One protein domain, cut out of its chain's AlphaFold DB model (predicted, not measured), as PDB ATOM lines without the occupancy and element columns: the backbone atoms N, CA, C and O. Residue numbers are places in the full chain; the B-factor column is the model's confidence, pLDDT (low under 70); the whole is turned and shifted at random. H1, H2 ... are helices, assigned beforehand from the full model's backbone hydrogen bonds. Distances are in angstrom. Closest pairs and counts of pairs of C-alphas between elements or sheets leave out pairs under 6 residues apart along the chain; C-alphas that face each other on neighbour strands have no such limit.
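What this domain is: This is residues 30 to 129 of the 759 residues of the protein "MORN repeat-containing protein" of Toxoplasma gondii FOU (UniProt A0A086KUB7). One very long helix, H1, runs out as an arm, and at its far end a small helical hairpin, H2 and H3, is turned at a steep angle to it as a head. After H3 the stretch of residues 112 to 129, with no named element, turns back beside the last part of H1 and then runs away from it to Ser 129. The 100 printed residues hold three named helices, in the order H1, H2, H3, and no named strand; the class is all helix. The whole is extended, with a radius of gyration of the C-alphas of 23.8 A, and its C-alphas span 83 by 28 by 19 A, a length to which the free part of H1, residues 30 to 59, adds much.

How they stand to each other: From the first printed residue, H1 takes residues 30 to 73 and touches no helix. A tight link of one residue leads to H2, residues 75 to 89. H1 and H2 are close but not clearly touching, the closest C-alphas being those of Met 71 and Leu 77, 7.0 A apart. Their lines stand at a steep tilt of 63 degrees, and they run the same way. A tight link of four residues leads on to H3, residues 94 to 111. H2 and H3 touch and form a helical hairpin, with a shallow tilt of 11 degrees, opposite ways. Their closest C-alphas, those of Ala 80 and Met 104, are 5.9 A apart, and their centres are 10.4 A apart. H1 and H3 are close but not clearly touching, the closest C-alphas being those of Met 71 and Arg 108, 7.8 A apart. They stand at a steep tilt of 53 degrees, opposite ways. In H2 and H3 every O i to N i+4 pair is within hydrogen-bond range; in H1 39 of 40 are.

Where its parts are: H1 begins at C-alpha 30, (2.900, 82.838, -55.110), and ends at C-alpha 73, (22.439, 29.866, -25.736), 63.6 A from its first. H2 measures 20.8 A from C-alpha 75 to C-alpha 89. H3 measures 26.0 A from C-alpha 94 to C-alpha 111, which is at (15.138, 25.038, -34.783).

The domain as a whole: The outline is a rod; the two C-alphas farthest apart, those of Lys 30 and Met 90, are 83.2 A apart. Residues 30 to 59, which belong to H1, stand free. The body without them has 70 residues and spans 40 by 30 by 19 A. The printed part has no cut, and neither link between the helices is long. The mean pLDDT of the printed part is 74.6, and 23 residues are under 70, among them residues 114 to 129.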
ATOM      1  N   LYS A  30       3.961  83.772 -55.528       74.44
ATOM      2  CA  LYS A  30       2.900  82.838 -55.110       74.44
ATOM      3  C   LYS A  30       2.706  81.591 -55.989       74.44
ATOM      4  O   LYS A  30       2.316  80.548 -55.477       74.44
ATOM      5  N   LYS A  31       2.963  81.675 -57.301       76.50
ATOM      6  CA  LYS A  31       2.934  80.498 -58.193       76.50
ATOM      7  C   LYS A  31       4.120  79.562 -57.943       76.50
ATOM      8  O   LYS A  31       3.928  78.372 -57.734       76.50
ATOM      9  N   PHE A  32       5.327  80.122 -57.899       73.94
ATOM     10  CA  PHE A  32       6.556  79.371 -57.656       73.94
ATOM     11  C   PHE A  32       6.613  78.794 -56.239       73.94
ATOM     12  O   PHE A  32       7.114  77.690 -56.072       73.94
ATOM     13  N   SER A  33       6.078  79.486 -55.225       74.81
ATOM     14  CA  SER A  33       6.003  78.922 -53.871       74.81
ATOM     15  C   SER A  33       5.058  77.716 -53.810       74.81
ATOM     16  O   SER A  33       5.430  76.709 -53.228       74.81
ATOM     17  N   GLN A  34       3.901  77.759 -54.485       78.38
ATOM     18  CA  GLN A  34       2.982  76.612 -54.573       78.38
ATOM     19  C   GLN A  34       3.610  75.401 -55.282       78.38
ATOM     20  O   GLN A  34       3.481  74.273 -54.814       78.38
ATOM     21  N   GLU A  35       4.324  75.623 -56.390       79.19
ATOM     22  CA  GLU A  35       5.081  74.566 -57.076       79.19
ATOM     23  C   GLU A  35       6.190  73.994 -56.175       79.19
ATOM     24  O   GLU A  35       6.375  72.778 -56.097       79.19
ATOM     25  N   LEU A  36       6.894  74.856 -55.437       81.19
ATOM     26  CA  LEU A  36       7.999  74.466 -54.565       81.19
ATOM     27  C   LEU A  36       7.528  73.763 -53.279       81.19
ATOM     28  O   LEU A  36       8.210  72.850 -52.820       81.19
ATOM     29  N   ASP A  37       6.351  74.101 -52.748       80.69
ATOM     30  CA  ASP A  37       5.699  73.368 -51.655       80.69
ATOM     31  C   ASP A  37       5.330  71.937 -52.082       80.69
ATOM     32  O   ASP A  37       5.578  70.988 -51.335       80.69
ATOM     33  N   HIS A  38       4.822  71.750 -53.308       83.75
ATOM     34  CA  HIS A  38       4.568  70.416 -53.864       83.75
ATOM     35  C   HIS A  38       5.858  69.606 -54.063       83.75
ATOM     36  O   HIS A  38       5.907  68.436 -53.679       83.75
ATOM     37  N   VAL A  39       6.922  70.214 -54.602       85.62
ATOM     38  CA  VAL A  39       8.233  69.551 -54.753       85.62
ATOM     39  C   VAL A  39       8.842  69.206 -53.391       85.62
ATOM     40  O   VAL A  39       9.392  68.119 -53.220       85.62
ATOM     41  N   LYS A  40       8.711  70.090 -52.398       85.56
ATOM     42  CA  LYS A  40       9.169  69.859 -51.024       85.56
ATOM     43  C   LYS A  40       8.424  68.699 -50.365       85.56
ATOM     44  O   LYS A  40       9.074  67.866 -49.742       85.56
ATOM     45  N   ALA A  41       7.101  68.620 -50.515       87.00
ATOM     46  CA  ALA A  41       6.311  67.492 -50.023       87.00
ATOM     47  C   ALA A  41       6.758  66.172 -50.676       87.00
ATOM     48  O   ALA A  41       7.119  65.235 -49.971       87.00
ATOM     49  N   ALA A  42       6.872  66.139 -52.009       89.81
ATOM     50  CA  ALA A  42       7.335  64.956 -52.738       89.81
ATOM     51  C   ALA A  42       8.763  64.520 -52.345       89.81
ATOM     52  O   ALA A  42       9.045  63.325 -52.262       89.81
ATOM     53  N   LEU A  43       9.667  65.470 -52.069       90.81
ATOM     54  CA  LEU A  43      11.015  65.175 -51.579       90.81
ATOM     55  C   LEU A  43      10.995  64.597 -50.155       90.81
ATOM     56  O   LEU A  43      11.749  63.670 -49.870       90.81
ATOM     57  N   ILE A  44      10.144  65.126 -49.271       91.38
ATOM     58  CA  ILE A  44       9.966  64.610 -47.907       91.38
ATOM     59  C   ILE A  44       9.427  63.176 -47.952       91.38
ATOM     60  O   ILE A  44      10.005  62.310 -47.302       91.38
ATOM     61  N   ASP A  45       8.408  62.901 -48.769       92.56
ATOM     62  CA  ASP A  45       7.835  61.557 -48.925       92.56
ATOM     63  C   ASP A  45       8.855  60.562 -49.515       92.56
ATOM     64  O   ASP A  45       8.968  59.419 -49.061       92.56
ATOM     65  N   LEU A  46       9.666  60.991 -50.491       92.75
ATOM     66  CA  LEU A  46      10.739  60.170 -51.066       92.75
ATOM     67  C   LEU A  46      11.853  59.864 -50.049       92.75
ATOM     68  O   LEU A  46      12.371  58.747 -50.008       92.75
ATOM     69  N   LEU A  47      12.232  60.842 -49.221       89.94
ATOM     70  CA  LEU A  47      13.227  60.647 -48.165       89.94
ATOM     71  C   LEU A  47      12.684  59.772 -47.031       89.94
ATOM     72  O   LEU A  47      13.397  58.874 -46.590       89.94
ATOM     73  N   ALA A  48      11.434  59.973 -46.609       89.56
ATOM     74  CA  ALA A  48      10.770  59.149 -45.601       89.56
ATOM     75  C   ALA A  48      10.690  57.686 -46.055       89.56
ATOM     76  O   ALA A  48      11.252  56.813 -45.402       89.56
ATOM     77  N   THR A  49      10.141  57.421 -47.245       92.75
ATOM     78  CA  THR A  49      10.047  56.054 -47.792       92.75
ATOM     79  C   THR A  49      11.402  55.386 -48.038       92.75
ATOM     80  O   THR A  49      11.484  54.156 -48.034       92.75
ATOM     81  N   ARG A  50      12.482  56.153 -48.250       88.38
ATOM     82  CA  ARG A  50      13.845  55.604 -48.290       88.38
ATOM     83  C   ARG A  50      14.357  55.268 -46.889       88.38
ATOM     84  O   ARG A  50      14.882  54.177 -46.707       88.38
ATOM     85  N   LEU A  51      14.186  56.164 -45.919       90.12
ATOM     86  CA  LEU A  51      14.590  55.933 -44.529       90.12
ATOM     87  C   LEU A  51      13.831  54.756 -43.907       90.12
ATOM     88  O   LEU A  51      14.463  53.914 -43.281       90.12
ATOM     89  N   ASP A  52      12.526  54.630 -44.151       91.38
ATOM     90  CA  ASP A  52      11.713  53.507 -43.671       91.38
ATOM     91  C   ASP A  52      12.225  52.158 -44.203       91.38
ATOM     92  O   ASP A  52      12.290  51.183 -43.455       91.38
ATOM     93  N   LYS A  53      12.672  52.093 -45.468       88.19
ATOM     94  CA  LYS A  53      13.289  50.880 -46.036       88.19
ATOM     95  C   LYS A  53      14.589  50.505 -45.327       88.19
ATOM     96  O   LYS A  53      14.771  49.334 -45.000       88.19
ATOM     97  N   GLU A  54      15.467  51.477 -45.077       84.69
ATOM     98  CA  GLU A  54      16.712  51.246 -44.331       84.69
ATOM     99  C   GLU A  54      16.410  50.831 -42.878       84.69
ATOM    100  O   GLU A  54      17.004  49.886 -42.367       84.69
ATOM    101  N   ILE A  55      15.432  51.464 -42.221       85.75
ATOM    102  CA  ILE A  55      14.994  51.115 -40.860       85.75
ATOM    103  C   ILE A  55      14.462  49.678 -40.809       85.75
ATOM    104  O   ILE A  55      14.881  48.915 -39.939       85.75
ATOM    105  N   CYS A  56      13.606  49.268 -41.750       84.56
ATOM    106  CA  CYS A  56      13.136  47.884 -41.840       84.56
ATOM    107  C   CYS A  56      14.280  46.894 -42.118       84.56
ATOM    108  O   CYS A  56      14.281  45.792 -41.569       84.56
ATOM    109  N   TYR A  57      15.274  47.272 -42.929       79.19
ATOM    110  CA  TYR A  57      16.473  46.459 -43.151       79.19
ATOM    111  C   TYR A  57      17.282  46.268 -41.857       79.19
ATOM    112  O   TYR A  57      17.599  45.132 -41.495       79.19
ATOM    113  N   PHE A  58      17.536  47.343 -41.103       77.06
ATOM    114  CA  PHE A  58      18.215  47.257 -39.808       77.06
ATOM    115  C   PHE A  58      17.411  46.469 -38.765       77.06
ATOM    116  O   PHE A  58      18.003  45.695 -38.017       77.06
ATOM    117  N   GLN A  59      16.081  46.597 -38.736       82.56
ATOM    118  CA  GLN A  59      15.219  45.795 -37.860       82.56
ATOM    119  C   GLN A  59      15.358  44.294 -38.155       82.56
ATOM    120  O   GLN A  59      15.590  43.521 -37.229       82.56
ATOM    121  N   MET A  60      15.327  43.885 -39.430       77.44
ATOM    122  CA  MET A  60      15.550  42.480 -39.806       77.44
ATOM    123  C   MET A  60      16.953  41.977 -39.434       77.44
ATOM    124  O   MET A  60      17.089  40.830 -39.017       77.44
ATOM    125  N   LEU A  61      17.996  42.810 -39.556       75.50
ATOM    126  CA  LEU A  61      19.346  42.448 -39.105       75.50
ATOM    127  C   LEU A  61      19.417  42.252 -37.584       75.50
ATOM    128  O   LEU A  61      20.080  41.325 -37.123       75.50
ATOM    129  N   VAL A  62      18.741  43.099 -36.802       75.81
ATOM    130  CA  VAL A  62      18.679  42.969 -35.337       75.81
ATOM    131  C   VAL A  62      17.932  41.696 -34.934       75.81
ATOM    132  O   VAL A  62      18.443  40.952 -34.099       75.81
ATOM    133  N   GLU A  63      16.790  41.392 -35.560       80.62
ATOM    134  CA  GLU A  63      16.057  40.135 -35.341       80.62
ATOM    135  C   GLU A  63      16.948  38.908 -35.602       80.62
ATOM    136  O   GLU A  63      17.048  38.018 -34.754       80.62
ATOM    137  N   ASP A  64      17.652  38.877 -36.737       75.25
ATOM    138  CA  ASP A  64      18.565  37.786 -37.089       75.25
ATOM    139  C   ASP A  64      19.731  37.661 -36.079       75.25
ATOM    140  O   ASP A  64      20.043  36.549 -35.639       75.25
ATOM    141  N   LEU A  65      20.326  38.775 -35.629       72.94
ATOM    142  CA  LEU A  65      21.360  38.782 -34.579       72.94
ATOM    143  C   LEU A  65      20.833  38.269 -33.225       72.94
ATOM    144  O   LEU A  65      21.539  37.536 -32.528       72.94
ATOM    145  N   GLU A  66      19.587  38.580 -32.858       76.62
ATOM    146  CA  GLU A  66      18.950  37.999 -31.670       76.62
ATOM    147  C   GLU A  66      18.709  36.490 -31.811       76.62
ATOM    148  O   GLU A  66      18.780  35.762 -30.816       76.62
ATOM    149  N   THR A  67      18.407  35.984 -33.015       79.75
ATOM    150  CA  THR A  67      18.304  34.528 -33.214       79.75
ATOM    151  C   THR A  67      19.658  33.842 -33.058       79.75
ATOM    152  O   THR A  67      19.710  32.782 -32.438       79.75
ATOM    153  N   LEU A  68      20.757  34.459 -33.508       70.81
ATOM    154  CA  LEU A  68      22.111  33.959 -33.251       70.81
ATOM    155  C   LEU A  68      22.434  33.943 -31.746       70.81
ATOM    156  O   LEU A  68      23.024  32.977 -31.260       70.81
ATOM    157  N   GLU A  69      22.004  34.955 -30.981       69.38
ATOM    158  CA  GLU A  69      22.188  34.975 -29.518       69.38
ATOM    159  C   GLU A  69      21.440  33.818 -28.840       69.38
ATOM    160  O   GLU A  69      21.980  33.167 -27.943       69.38
ATOM    161  N   LYS A  70      20.243  33.487 -29.339       77.69
ATOM    162  CA  LYS A  70      19.468  32.318 -28.901       77.69
ATOM    163  C   LYS A  70      20.138  30.995 -29.312       77.69
ATOM    164  O   LYS A  70      20.172  30.087 -28.488       77.69
ATOM    165  N   MET A  71      20.727  30.894 -30.511       71.06
ATOM    166  CA  MET A  71      21.480  29.705 -30.960       71.06
ATOM    167  C   MET A  71      22.694  29.414 -30.075       71.06
ATOM    168  O   MET A  71      22.893  28.279 -29.657       71.06
ATOM    169  N   HIS A  72      23.487  30.437 -29.744       65.44
ATOM    170  CA  HIS A  72      24.655  30.278 -28.869       65.44
ATOM    171  C   HIS A  72      24.262  29.927 -27.417       65.44
ATOM    172  O   HIS A  72      25.057  29.363 -26.665       65.44
ATOM    173  N   GLY A  73      23.027  30.251 -27.018       67.44
ATOM    174  CA  GLY A  73      22.439  29.866 -25.736       67.44
ATOM    175  C   GLY A  73      21.816  28.462 -25.695       67.44
ATOM    176  O   GLY A  73      21.632  27.942 -24.593       67.44
ATOM    177  N   ASP A  74      21.510  27.822 -26.831       79.56
ATOM    178  CA  ASP A  74      20.930  26.468 -26.857       79.56
ATOM    179  C   ASP A  74      21.934  25.461 -26.267       79.56
ATOM    180  O   ASP A  74      23.138  25.538 -26.523       79.56
ATOM    181  N   SER A  75      21.468  24.534 -25.431       78.25
ATOM    182  CA  SER A  75      22.320  23.446 -24.942       78.25
ATOM    183  C   SER A  75      22.607  22.450 -26.062       78.25
ATOM    184  O   SER A  75      23.745  22.049 -26.235       78.25
ATOM    185  N   ILE A  76      21.619  22.140 -26.903       81.50
ATOM    186  CA  ILE A  76      21.717  21.042 -27.875       81.50
ATOM    187  C   ILE A  76      22.649  21.395 -29.045       81.50
ATOM    188  O   ILE A  76      23.360  20.526 -29.547       81.50
ATOM    189  N   LEU A  77      22.713  22.670 -29.447       76.94
ATOM    190  CA  LEU A  77      23.733  23.132 -30.398       76.94
ATOM    191  C   LEU A  77      25.134  23.175 -29.771       76.94
ATOM    192  O   LEU A  77      26.106  22.905 -30.471       76.94
ATOM    193  N   ARG A  78      25.254  23.472 -28.470       74.69
ATOM    194  CA  ARG A  78      26.543  23.440 -27.759       74.69
ATOM    195  C   ARG A  78      27.061  22.019 -27.554       74.69
ATOM    196  O   ARG A  78      28.242  21.793 -27.772       74.69
ATOM    197  N   ASP A  79      26.186  21.068 -27.242       76.25
ATOM    198  CA  ASP A  79      26.533  19.647 -27.137       76.25
ATOM    199  C   ASP A  79      26.991  19.095 -28.504       76.25
ATOM    200  O   ASP A  79      27.997  18.394 -28.595       76.25
ATOM    201  N   ALA A  80      26.315  19.479 -29.598       76.81
ATOM    202  CA  ALA A  80      26.712  19.099 -30.958       76.81
ATOM    203  C   ALA A  80      28.055  19.716 -31.397       76.81
ATOM    204  O   ALA A  80      28.821  19.061 -32.104       76.81
ATOM    205  N   VAL A  81      28.342  20.954 -30.979       72.06
ATOM    206  CA  VAL A  81      29.651  21.609 -31.148       72.06
ATOM    207  C   VAL A  81      30.736  20.869 -30.366       72.06
ATOM    208  O   VAL A  81      31.758  20.513 -30.943       72.06
ATOM    209  N   GLN A  82      30.488  20.563 -29.091       73.25
ATOM    210  CA  GLN A  82      31.427  19.852 -28.224       73.25
ATOM    211  C   GLN A  82      31.796  18.469 -28.796       73.25
ATOM    212  O   GLN A  82      32.973  18.126 -28.852       73.25
ATOM    213  N   GLU A  83      30.826  17.703 -29.311       77.19
ATOM    214  CA  GLU A  83      31.080  16.401 -29.957       77.19
ATOM    215  C   GLU A  83      31.910  16.528 -31.255       77.19
ATOM    216  O   GLU A  83      32.674  15.620 -31.601       77.19
ATOM    217  N   HIS A  84      31.788  17.654 -31.969       75.19
ATOM    218  CA  HIS A  84      32.592  17.961 -33.154       75.19
ATOM    219  C   HIS A  84      34.031  18.363 -32.782       75.19
ATOM    220  O   HIS A  84      34.976  17.886 -33.408       75.19
ATOM    221  N   ASP A  85      34.219  19.161 -31.730       68.38
ATOM    222  CA  ASP A  85      35.548  19.533 -31.230       68.38
ATOM    223  C   ASP A  85      36.290  18.319 -30.643       68.38
ATOM    224  O   ASP A  85      37.445  18.069 -30.988       68.38
ATOM    225  N   GLU A  86      35.608  17.474 -29.864       72.19
ATOM    226  CA  GLU A  86      36.146  16.195 -29.377       72.19
ATOM    227  C   GLU A  86      36.518  15.244 -30.527       72.19
ATOM    228  O   GLU A  86      37.486  14.486 -30.434       72.19
ATOM    229  N   ALA A  87      35.787  15.278 -31.646       70.25
ATOM    230  CA  ALA A  87      36.154  14.531 -32.847       70.25
ATOM    231  C   ALA A  87      37.447  15.056 -33.501       70.25
ATOM    232  O   ALA A  87      38.239  14.252 -34.002       70.25
ATOM    233  N   ILE A  88      37.690  16.370 -33.463       66.81
ATOM    234  CA  ILE A  88      38.935  16.987 -33.941       66.81
ATOM    235  C   ILE A  88      40.106  16.628 -33.016       66.81
ATOM    236  O   ILE A  88      41.144  16.189 -33.515       66.81
ATOM    237  N   GLU A  89      39.949  16.754 -31.692       69.31
ATOM    238  CA  GLU A  89      40.990  16.390 -30.714       69.31
ATOM    239  C   GLU A  89      41.388  14.912 -30.832       69.31
ATOM    240  O   GLU A  89      42.573  14.577 -30.884       69.31
ATOM    241  N   MET A  90      40.399  14.026 -30.979       74.69
ATOM    242  CA  MET A  90      40.602  12.586 -31.170       74.69
ATOM    243  C   MET A  90      41.092  12.208 -32.581       74.69
ATOM    244  O   MET A  90      41.216  11.021 -32.880       74.69
ATOM    245  N   CYS A  91      41.382  13.189 -33.447       72.06
ATOM    246  CA  CYS A  91      41.883  13.001 -34.812       72.06
ATOM    247  C   CYS A  91      41.020  12.049 -35.666       72.06
ATOM    248  O   CYS A  91      41.548  11.234 -36.429       72.06
ATOM    249  N   LYS A  92      39.690  12.148 -35.531       75.44
ATOM    250  CA  LYS A  92      38.721  11.326 -36.270       75.44
ATOM    251  C   LYS A  92      38.773  11.570 -37.784       75.44
ATOM    252  O   LYS A  92      39.278  12.588 -38.264       75.44
ATOM    253  N   GLY A  93      38.254  10.609 -38.549       75.31
ATOM    254  CA  GLY A  93      38.271  10.650 -40.013       75.31
ATOM    255  C   GLY A  93      37.413  11.781 -40.594       75.31
ATOM    256  O   GLY A  93      36.416  12.190 -39.999       75.31
ATOM    257  N   MET A  94      37.756  12.259 -41.799       71.62
ATOM    258  CA  MET A  94      36.993  13.329 -42.468       71.62
ATOM    259  C   MET A  94      35.514  12.981 -42.685       71.62
ATOM    260  O   MET A  94      34.672  13.873 -42.630       71.62
ATOM    261  N   GLU A  95      35.190  11.705 -42.901       78.69
ATOM    262  CA  GLU A  95      33.807  11.240 -43.055       78.69
ATOM    263  C   GLU A  95      32.994  11.477 -41.771       78.69
ATOM    264  O   GLU A  95      31.905  12.049 -41.830       78.69
ATOM    265  N   GLU A  96      33.555  11.149 -40.603       74.81
ATOM    266  CA  GLU A  96      32.910  11.343 -39.297       74.81
ATOM    267  C   GLU A  96      32.728  12.833 -38.970       74.81
ATOM    268  O   GLU A  96      31.646  13.241 -38.548       74.81
ATOM    269  N   LEU A  97      33.735  13.669 -39.251       69.12
ATOM    270  CA  LEU A  97      33.631  15.127 -39.108       69.12
ATOM    271  C   LEU A  97      32.549  15.712 -40.034       69.12
ATOM    272  O   LEU A  97      31.725  16.517 -39.600       69.12
ATOM    273  N   SER A  98      32.486  15.261 -41.293       73.56
ATOM    274  CA  SER A  98      31.464  15.713 -42.248       73.56
ATOM    275  C   SER A  98      30.042  15.326 -41.821       73.56
ATOM    276  O   SER A  98      29.109  16.118 -41.983       73.56
ATOM    277  N   PHE A  99      29.874  14.149 -41.212       82.81
ATOM    278  CA  PHE A  99      28.604  13.695 -40.655       82.81
ATOM    279  C   PHE A  99      28.183  14.543 -39.447       82.81
ATOM    280  O   PHE A  99      27.041  15.004 -39.393       82.81
ATOM    281  N   LEU A 100      29.103  14.805 -38.511       75.62
ATOM    282  CA  LEU A 100      28.840  15.637 -37.332       75.62
ATOM    283  C   LEU A 100      28.460  17.073 -37.717       75.62
ATOM    284  O   LEU A 100      27.462  17.587 -37.212       75.62
ATOM    285  N   ASN A 101      29.176  17.681 -38.667       79.12
ATOM    286  CA  ASN A 101      28.853  19.007 -39.200       79.12
ATOM    287  C   ASN A 101      27.468  19.021 -39.886       79.12
ATOM    288  O   ASN A 101      26.613  19.846 -39.566       79.12
ATOM    289  N   THR A 102      27.177  18.030 -40.738       82.00
ATOM    290  CA  THR A 102      25.856  17.892 -41.387       82.00
ATOM    291  C   THR A 102      24.722  17.774 -40.363       82.00
ATOM    292  O   THR A 102      23.664  18.383 -40.527       82.00
ATOM    293  N   ARG A 103      24.940  17.021 -39.277       79.31
ATOM    294  CA  ARG A 103      23.969  16.844 -38.188       79.31
ATOM    295  C   ARG A 103      23.773  18.135 -37.383       79.31
ATOM    296  O   ARG A 103      22.637  18.468 -37.055       79.31
ATOM    297  N   MET A 104      24.848  18.874 -37.101       78.94
ATOM    298  CA  MET A 104      24.806  20.173 -36.415       78.94
ATOM    299  C   MET A 104      24.002  21.207 -37.219       78.94
ATOM    300  O   MET A 104      23.079  21.835 -36.699       78.94
ATOM    301  N   GLU A 105      24.292  21.317 -38.514       78.62
ATOM    302  CA  GLU A 105      23.619  22.233 -39.435       78.62
ATOM    303  C   GLU A 105      22.146  21.839 -39.682       78.62
ATOM    304  O   GLU A 105      21.283  22.705 -39.845       78.62
ATOM    305  N   HIS A 106      21.810  20.545 -39.630       82.06
ATOM    306  CA  HIS A 106      20.419  20.083 -39.653       82.06
ATOM    307  C   HIS A 106      19.645  20.533 -38.400       82.06
ATOM    308  O   HIS A 106      18.604  21.178 -38.535       82.06
ATOM    309  N   VAL A 107      20.187  20.295 -37.197       79.50
ATOM    310  CA  VAL A 107      19.586  20.741 -35.920       79.50
ATOM    311  C   VAL A 107      19.399  22.260 -35.888       79.50
ATOM    312  O   VAL A 107      18.369  22.751 -35.420       79.50
ATOM    313  N   ARG A 108      20.362  23.015 -36.433       78.94
ATOM    314  CA  ARG A 108      20.259  24.467 -36.601       78.94
ATOM    315  C   ARG A 108      19.062  24.847 -37.476       78.94
ATOM    316  O   ARG A 108      18.224  25.613 -37.012       78.94
ATOM    317  N   ARG A 109      18.953  24.306 -38.696       79.31
ATOM    318  CA  ARG A 109      17.885  24.651 -39.663       79.31
ATOM    319  C   ARG A 109      16.484  24.242 -39.211       79.31
ATOM    320  O   ARG A 109      15.514  24.914 -39.560       79.31
ATOM    321  N   GLU A 110      16.355  23.158 -38.447       80.25
ATOM    322  CA  GLU A 110      15.061  22.747 -37.885       80.25
ATOM    323  C   GLU A 110      14.564  23.706 -36.795       80.25
ATOM    324  O   GLU A 110      13.367  23.987 -36.716       80.25
ATOM    325  N   ARG A 111      15.475  24.222 -35.961       75.12
ATOM    326  CA  ARG A 111      15.138  25.038 -34.783       75.12
ATOM    327  C   ARG A 111      15.159  26.539 -35.035       75.12
ATOM    328  O   ARG A 111      14.399  27.273 -34.403       75.12
ATOM    329  N   TYR A 112      16.015  26.997 -35.940       78.94
ATOM    330  CA  TYR A 112      16.291  28.407 -36.170       78.94
ATOM    331  C   TYR A 112      16.285  28.727 -37.663       78.94
ATOM    332  O   TYR A 112      16.989  28.110 -38.459       78.94
ATOM    333  N   LYS A 113      15.515  29.751 -38.035       73.69
ATOM    334  CA  LYS A 113      15.484  30.304 -39.391       73.69
ATOM    335  C   LYS A 113      16.046  31.717 -39.345       73.69
ATOM    336  O   LYS A 113      15.435  32.588 -38.734       73.69
ATOM    337  N   THR A 114      17.200  31.911 -39.975       66.88
ATOM    338  CA  THR A 114      17.812  33.228 -40.225       66.88
ATOM    339  C   THR A 114      17.613  33.589 -41.687       66.88
ATOM    340  O   THR A 114      17.518  32.691 -42.519       66.88
ATOM    341  N   ARG A 115      17.529  34.880 -42.013       65.19
ATOM    342  CA  ARG A 115      17.358  35.342 -43.404       65.19
ATOM    343  C   ARG A 115      18.686  35.710 -44.061       65.19
ATOM    344  O   ARG A 115      18.879  35.451 -45.241       65.19
ATOM    345  N   PHE A 116      19.595  36.312 -43.299       60.16
ATOM    346  CA  PHE A 116      20.917  36.737 -43.756       60.16
ATOM    347  C   PHE A 116      22.006  35.712 -43.430       60.16
ATOM    348  O   PHE A 116      22.931  35.527 -44.216       60.16
ATOM    349  N   PHE A 117      21.892  35.023 -42.291       60.28
ATOM    350  CA  PHE A 117      22.928  34.102 -41.809       60.28
ATOM    351  C   PHE A 117      22.756  32.642 -42.259       60.28
ATOM    352  O   PHE A 117      23.577  31.806 -41.888       60.28
ATOM    353  N   GLU A 118      21.758  32.323 -43.092       60.91
ATOM    354  CA  GLU A 118      21.536  30.964 -43.627       60.91
ATOM    355  C   GLU A 118      22.729  30.459 -44.466       60.91
ATOM    356  O   GLU A 118      23.029  29.270 -44.470       60.91
ATOM    357  N   ALA A 119      23.460  31.372 -45.115       56.53
ATOM    358  CA  ALA A 119      24.666  31.069 -45.894       56.53
ATOM    359  C   ALA A 119      25.972  31.025 -45.069       56.53
ATOM    360  O   ALA A 119      27.032  30.750 -45.627       56.53
ATOM    361  N   VAL A 120      25.926  31.326 -43.767       57.66
ATOM    362  CA  VAL A 120      27.111  31.363 -42.894       57.66
ATOM    363  C   VAL A 120      27.192  30.064 -42.099       57.66
ATOM    364  O   VAL A 120      26.175  29.624 -41.563       57.66
ATOM    365  N   SER A 121      28.376  29.450 -42.004       54.28
ATOM    366  CA  SER A 121      28.596  28.243 -41.198       54.28
ATOM    367  C   SER A 121      28.256  28.471 -39.719       54.28
ATOM    368  O   SER A 121      28.429  29.565 -39.174       54.28
ATOM    369  N   PHE A 122      27.733  27.424 -39.077       53.41
ATOM    370  CA  PHE A 122      27.623  27.328 -37.626       53.41
ATOM    371  C   PHE A 122      28.514  26.166 -37.163       53.41
ATOM    372  O   PHE A 122      28.384  25.085 -37.735       53.41
ATOM    373  N   PRO A 123      29.388  26.349 -36.157       53.78
ATOM    374  CA  PRO A 123      29.665  27.591 -35.428       53.78
ATOM    375  C   PRO A 123      30.172  28.725 -36.329       53.78
ATOM    376  O   PRO A 123      30.625  28.483 -37.442       53.78
ATOM    377  N   LEU A 124      30.094  29.969 -35.839       53.31
ATOM    378  CA  LEU A 124      30.655  31.131 -36.535       53.31
ATOM    379  C   LEU A 124      32.187  31.027 -36.579       53.31
ATOM    380  O   LEU A 124      32.889  31.532 -35.701       53.31
ATOM    381  N   GLU A 125      32.684  30.362 -37.617       47.31
ATOM    382  CA  GLU A 125      34.099  30.216 -37.942       47.31
ATOM    383  C   GLU A 125      34.674  31.550 -38.429       47.31
ATOM    384  O   GLU A 125      34.781  31.835 -39.621       47.31
ATOM    385  N   LEU A 126      35.049  32.396 -37.474       43.06
ATOM    386  CA  LEU A 126      35.836  33.588 -37.746       43.06
ATOM    387  C   LEU A 126      37.295  33.186 -37.966       43.06
ATOM    388  O   LEU A 126      37.920  32.566 -37.102       43.06
ATOM    389  N   GLU A 127      37.845  33.577 -39.114       38.31
ATOM    390  CA  GLU A 127      39.265  33.418 -39.414       38.31
ATOM    391  C   GLU A 127      40.104  34.088 -38.310       38.31
ATOM    392  O   GLU A 127      39.812  35.210 -37.882       38.31
ATOM    393  N   GLY A 128      41.161  33.421 -37.832       34.72
ATOM    394  CA  GLY A 128      41.983  33.933 -36.727       34.72
ATOM    395  C   GLY A 128      42.580  35.323 -36.995       34.72
ATOM    396  O   GLY A 128      42.786  36.094 -36.058       34.72
ATOM    397  N   SER A 129      42.775  35.682 -38.267       36.78
ATOM    398  CA  SER A 129      43.166  37.017 -38.739       36.78
ATOM    399  C   SER A 129      42.127  38.105 -38.407       36.78
ATOM    400  O   SER A 129      42.501  39.204 -37.995       36.78
TER     401      SER A 129